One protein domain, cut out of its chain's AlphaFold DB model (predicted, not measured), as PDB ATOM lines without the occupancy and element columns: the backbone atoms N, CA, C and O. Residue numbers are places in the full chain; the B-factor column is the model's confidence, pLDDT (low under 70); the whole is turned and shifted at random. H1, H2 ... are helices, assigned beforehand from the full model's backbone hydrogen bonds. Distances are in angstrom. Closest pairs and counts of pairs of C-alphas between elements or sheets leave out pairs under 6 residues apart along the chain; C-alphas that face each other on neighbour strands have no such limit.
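AT A GLANCE: This is residues 260 to 299 of the 425 residues of an uncharacterized protein of Corchorus olitorius (UniProt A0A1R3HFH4). One long helix, H1, runs along the longest axis; just after its last residue, Tyr 277, the backbone turns into the very short helix H2, and a link then folds back to bring H3 across the middle of H1 at a steep angle. H2 and H3 each pack on H1 and are apart from each other, and residues 296 to 299 run on after H3 as a short tail. The printed part has 40 residues with three named helices, in the order H1, H2, H3, and no named strand, and its class is all helix. It is compact, with a radius of gyration of the C-alphas of 9.7 A, and its C-alphas span 27 by 18 by 13 A.

HOW THE PARTS SIT: Begin with H1, residues 260 to 277, which touches both other helices. Past Gly 278, a tight link, look at H2, residues 279 to 282, which touches H1 at residues 270 to 274 alone; the closest C-alphas of the two are those of Glu 274 and Ala 282, 5.2 A apart. Then go on through the short link of 6 residues to H3, residues 289 to 295, which touches H1 at residues 265 to 273 alone. There the closest C-alphas are those of Tyr 269 and Ala 295, 5.1 A apart. H1 and H3 stand at a steep tilt of 63 degrees and run opposite ways. H2 and H3 are apart. In H3 every O i to N i+4 pair is within hydrogen-bond range, in H1 13 of 14 are, and H2, with 4 residues, is too short for such a pair but has its one O i to N i+3 pair within range.

IN THESE COORDINATES: Find C-alpha 260 at (15.736, -21.700, -33.658); from there H1 runs 25.5 A to C-alpha 277 at (35.724, -14.947, -48.008). Look next for H2, from Gln 279 to Ala 282, which begins at C-alpha 279, (34.742, -10.065, -43.214). H3 runs from Ala 289 to Ala 295, 9.8 A from first to last C-alpha, and ends at C-alpha 295, (26.081, -25.134, -42.064).

THE WHOLE: Look at Glu 280 and Arg 299 for the two C-alphas farthest apart, 29.5 A; the first and last printed C-alphas, of Ser 260 and Arg 299, are 18.0 A apart. The printed part has no cut, and neither link is long. In the B-factor column of this predicted model you will find a mean pLDDT of 73.7 for the printed part, with values under 70 at residue 260, residues 279 to 285, of which 279 to 282 belong to H2, and residues 296 to 299.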
ATOM      1  N   SER A 260      14.451 -21.712 -34.370       65.69
ATOM      2  CA  SER A 260      15.736 -21.700 -33.658       65.69
ATOM      3  C   SER A 260      16.815 -22.518 -34.394       65.69
ATOM      4  O   SER A 260      17.894 -22.002 -34.656       65.69
ATOM      5  N   LYS A 261      16.482 -23.727 -34.878       71.81
ATOM      6  CA  LYS A 261      17.372 -24.580 -35.702       71.81
ATOM      7  C   LYS A 261      17.381 -24.180 -37.189       71.81
ATOM      8  O   LYS A 261      17.781 -24.967 -38.039       71.81
ATOM      9  N   HIS A 262      16.863 -23.000 -37.536       72.19
ATOM     10  CA  HIS A 262      17.123 -22.307 -38.804       72.19
ATOM     11  C   HIS A 262      18.022 -21.085 -38.567       72.19
ATOM     12  O   HIS A 262      18.907 -20.832 -39.377       72.19
ATOM     13  N   LYS A 263      17.844 -20.388 -37.437       72.50
ATOM     14  CA  LYS A 263      18.747 -19.345 -36.938       72.50
ATOM     15  C   LYS A 263      20.159 -19.895 -36.685       72.50
ATOM     16  O   LYS A 263      21.096 -19.348 -37.245       72.50
ATOM     17  N   GLU A 264      20.306 -21.035 -36.000       80.19
ATOM     18  CA  GLU A 264      21.608 -21.720 -35.837       80.19
ATOM     19  C   GLU A 264      22.301 -22.008 -37.185       80.19
ATOM     20  O   GLU A 264      23.487 -21.730 -37.340       80.19
ATOM     21  N   ASP A 265      21.563 -22.522 -38.180       78.38
ATOM     22  CA  ASP A 265      22.092 -22.733 -39.536       78.38
ATOM     23  C   ASP A 265      22.539 -21.414 -40.185       78.38
ATOM     24  O   ASP A 265      23.568 -21.394 -40.853       78.38
ATOM     25  N   LEU A 266      21.768 -20.328 -40.032       79.12
ATOM     26  CA  LEU A 266      22.081 -19.010 -40.598       79.12
ATOM     27  C   LEU A 266      23.312 -18.385 -39.947       79.12
ATOM     28  O   LEU A 266      24.151 -17.836 -40.652       79.12
ATOM     29  N   ASP A 267      23.438 -18.484 -38.628       81.12
ATOM     30  CA  ASP A 267      24.567 -17.907 -37.906       81.12
ATOM     31  C   ASP A 267      25.846 -18.722 -38.170       81.12
ATOM     32  O   ASP A 267      26.874 -18.144 -38.515       81.12
ATOM     33  N   LYS A 268      25.765 -20.062 -38.201       84.81
ATOM     34  CA  LYS A 268      26.878 -20.917 -38.655       84.81
ATOM     35  C   LYS A 268      27.219 -20.714 -40.138       84.81
ATOM     36  O   LYS A 268      28.380 -20.834 -40.517       84.81
ATOM     37  N   TYR A 269      26.237 -20.416 -40.992       83.69
ATOM     38  CA  TYR A 269      26.481 -20.071 -42.396       83.69
ATOM     39  C   TYR A 269      27.279 -18.774 -42.525       83.69
ATOM     40  O   TYR A 269      28.251 -18.768 -43.271       83.69
ATOM     41  N   LYS A 270      26.925 -17.719 -41.775       81.38
ATOM     42  CA  LYS A 270      27.690 -16.460 -41.753       81.38
ATOM     43  C   LYS A 270      29.142 -16.707 -41.362       81.38
ATOM     44  O   LYS A 270      30.017 -16.374 -42.147       81.38
ATOM     45  N   SER A 271      29.398 -17.402 -40.250       84.88
ATOM     46  CA  SER A 271      30.771 -17.691 -39.810       84.88
ATOM     47  C   SER A 271      31.586 -18.473 -40.848       84.88
ATOM     48  O   SER A 271      32.759 -18.184 -41.037       84.88
ATOM     49  N   LEU A 272      30.974 -19.416 -41.575       83.44
ATOM     50  CA  LEU A 272      31.646 -20.152 -42.656       83.44
ATOM     51  C   LEU A 272      31.825 -19.323 -43.951       83.44
ATOM     52  O   LEU A 272      32.701 -19.627 -44.759       83.44
ATOM     53  N   VAL A 273      30.996 -18.298 -44.182       81.62
ATOM     54  CA  VAL A 273      31.176 -17.315 -45.268       81.62
ATOM     55  C   VAL A 273      32.292 -16.332 -44.899       81.62
ATOM     56  O   VAL A 273      33.181 -16.105 -45.713       81.62
ATOM     57  N   GLU A 274      32.302 -15.830 -43.666       84.00
ATOM     58  CA  GLU A 274      33.365 -15.000 -43.085       84.00
ATOM     59  C   GLU A 274      34.722 -15.727 -43.105       84.00
ATOM     60  O   GLU A 274      35.709 -15.143 -43.541       84.00
ATOM     61  N   GLU A 275      34.767 -17.016 -42.749       84.56
ATOM     62  CA  GLU A 275      35.968 -17.866 -42.832       84.56
ATOM     63  C   GLU A 275      36.490 -18.012 -44.273       84.56
ATOM     64  O   GLU A 275      37.692 -17.918 -44.514       84.56
ATOM     65  N   LYS A 276      35.598 -18.244 -45.246       81.69
ATOM     66  CA  LYS A 276      35.987 -18.539 -46.636       81.69
ATOM     67  C   LYS A 276      36.308 -17.287 -47.464       81.69
ATOM     68  O   LYS A 276      37.118 -17.369 -48.386       81.69
ATOM     69  N   TYR A 277      35.639 -16.166 -47.195       79.62
ATOM     70  CA  TYR A 277      35.724 -14.947 -48.008       79.62
ATOM     71  C   TYR A 277      36.387 -13.762 -47.287       79.62
ATOM     72  O   TYR A 277      36.849 -12.843 -47.958       79.62
ATOM     73  N   GLY A 278      36.464 -13.773 -45.954       75.81
ATOM     74  CA  GLY A 278      36.870 -12.617 -45.150       75.81
ATOM     75  C   GLY A 278      35.713 -11.646 -44.877       75.81
ATOM     76  O   GLY A 278      34.735 -11.592 -45.623       75.81
ATOM     77  N   GLN A 279      35.829 -10.872 -43.793       68.88
ATOM     78  CA  GLN A 279      34.742 -10.065 -43.214       68.88
ATOM     79  C   GLN A 279      34.057  -9.121 -44.228       68.88
ATOM     80  O   GLN A 279      32.836  -9.132 -44.352       68.88
ATOM     81  N   GLU A 280      34.831  -8.339 -44.989       59.69
ATOM     82  CA  GLU A 280      34.307  -7.315 -45.917       59.69
ATOM     83  C   GLU A 280      33.666  -7.915 -47.183       59.69
ATOM     84  O   GLU A 280      32.693  -7.386 -47.730       59.69
ATOM     85  N   ALA A 281      34.187  -9.054 -47.649       60.81
ATOM     86  CA  ALA A 281      33.629  -9.764 -48.795       60.81
ATOM     87  C   ALA A 281      32.412 -10.618 -48.406       60.81
ATOM     88  O   ALA A 281      31.542 -10.835 -49.246       60.81
ATOM     89  N   ALA A 282      32.312 -11.063 -47.148       62.47
ATOM     90  CA  ALA A 282      31.190 -11.848 -46.635       62.47
ATOM     91  C   ALA A 282      29.850 -11.094 -46.690       62.47
ATOM     92  O   ALA A 282      28.840 -11.689 -47.064       62.47
ATOM     93  N   GLU A 283      29.834  -9.786 -46.400       62.00
ATOM     94  CA  GLU A 283      28.621  -8.954 -46.513       62.00
ATOM     95  C   GLU A 283      28.125  -8.814 -47.962       62.00
ATOM     96  O   GLU A 283      26.925  -8.678 -48.206       62.00
ATOM     97  N   ASN A 284      29.043  -8.903 -48.929       59.53
ATOM     98  CA  ASN A 284      28.775  -8.782 -50.363       59.53
ATOM     99  C   ASN A 284      28.742 -10.145 -51.090       59.53
ATOM    100  O   ASN A 284      28.583 -10.201 -52.312       59.53
ATOM    101  N   ALA A 285      28.896 -11.257 -50.364       65.06
ATOM    102  CA  ALA A 285      29.042 -12.583 -50.951       65.06
ATOM    103  C   ALA A 285      27.720 -13.089 -51.546       65.06
ATOM    104  O   ALA A 285      26.700 -13.219 -50.862       65.06
ATOM    105  N   GLN A 286      27.749 -13.475 -52.826       70.19
ATOM    106  CA  GLN A 286      26.645 -14.224 -53.422       70.19
ATOM    107  C   GLN A 286      26.472 -15.566 -52.688       70.19
ATOM    108  O   GLN A 286      27.447 -16.242 -52.367       70.19
ATOM    109  N   PHE A 287      25.219 -15.955 -52.435       76.12
ATOM    110  CA  PHE A 287      24.872 -17.132 -51.637       76.12
ATOM    111  C   PHE A 287      25.597 -18.420 -52.079       76.12
ATOM    112  O   PHE A 287      25.349 -18.940 -53.170       76.12
ATOM    113  N   ASP A 288      26.427 -18.990 -51.197       75.69
ATOM    114  CA  ASP A 288      27.121 -20.255 -51.453       75.69
ATOM    115  C   ASP A 288      26.288 -21.447 -50.946       75.69
ATOM    116  O   ASP A 288      26.249 -21.792 -49.760       75.69
ATOM    117  N   ALA A 289      25.647 -22.135 -51.892       72.00
ATOM    118  CA  ALA A 289      24.836 -23.319 -51.627       72.00
ATOM    119  C   ALA A 289      25.624 -24.507 -51.028       72.00
ATOM    120  O   ALA A 289      25.014 -25.407 -50.439       72.00
ATOM    121  N   ASN A 290      26.954 -24.539 -51.159       77.25
ATOM    122  CA  ASN A 290      27.814 -25.549 -50.541       77.25
ATOM    123  C   ASN A 290      28.094 -25.207 -49.075       77.25
ATOM    124  O   ASN A 290      27.987 -26.090 -48.225       77.25
ATOM    125  N   ILE A 291      28.350 -23.933 -48.756       79.88
ATOM    126  CA  ILE A 291      28.479 -23.488 -47.361       79.88
ATOM    127  C   ILE A 291      27.153 -23.688 -46.622       79.88
ATOM    128  O   ILE A 291      27.146 -24.243 -45.527       79.88
ATOM    129  N   TRP A 292      26.011 -23.360 -47.239       80.25
ATOM    130  CA  TRP A 292      24.691 -23.606 -46.638       80.25
ATOM    131  C   TRP A 292      24.446 -25.089 -46.334       80.25
ATOM    132  O   TRP A 292      23.936 -25.440 -45.265       80.25
ATOM    133  N   LYS A 293      24.872 -25.985 -47.234       75.69
ATOM    134  CA  LYS A 293      24.833 -27.439 -47.024       75.69
ATOM    135  C   LYS A 293      25.701 -27.872 -45.828       75.69
ATOM    136  O   LYS A 293      25.259 -28.740 -45.077       75.69
ATOM    137  N   SER A 294      26.882 -27.277 -45.639       78.06
ATOM    138  CA  SER A 294      27.799 -27.553 -44.515       78.06
ATOM    139  C   SER A 294      27.358 -26.924 -43.185       78.06
ATOM    140  O   SER A 294      27.605 -27.487 -42.114       78.06
ATOM    141  N   ALA A 295      26.666 -25.782 -43.233       77.25
ATOM    142  CA  ALA A 295      26.081 -25.134 -42.064       77.25
ATOM    143  C   ALA A 295      24.987 -26.020 -41.441       77.25
ATOM    144  O   ALA A 295      25.079 -26.364 -40.263       77.25
ATOM    145  N   GLY A 296      24.035 -26.482 -42.260       66.38
ATOM    146  CA  GLY A 296      22.961 -27.392 -41.838       66.38
ATOM    147  C   GLY A 296      21.812 -27.577 -42.842       66.38
ATOM    148  O   GLY A 296      20.865 -28.322 -42.567       66.38
ATOM    149  N   GLY A 297      21.889 -26.949 -44.025       62.75
ATOM    150  CA  GLY A 297      20.902 -26.965 -45.112       62.75
ATOM    151  C   GLY A 297      20.749 -28.318 -45.822       62.75
ATOM    152  O   GLY A 297      20.846 -28.415 -47.046       62.75
ATOM    153  N   VAL A 298      20.509 -29.391 -45.069       58.53
ATOM    154  CA  VAL A 298      20.437 -30.760 -45.586       58.53
ATOM    155  C   VAL A 298      19.094 -31.025 -46.272       58.53
ATOM    156  O   VAL A 298      18.008 -30.791 -45.735       58.53
ATOM    157  N   ARG A 299      19.182 -31.571 -47.486       54.28
ATOM    158  CA  ARG A 299      18.057 -31.823 -48.395       54.28
ATOM    159  C   ARG A 299      17.097 -32.882 -47.842       54.28
ATOM    160  O   ARG A 299      17.518 -33.920 -47.335       54.28
TER     161      ARG A 299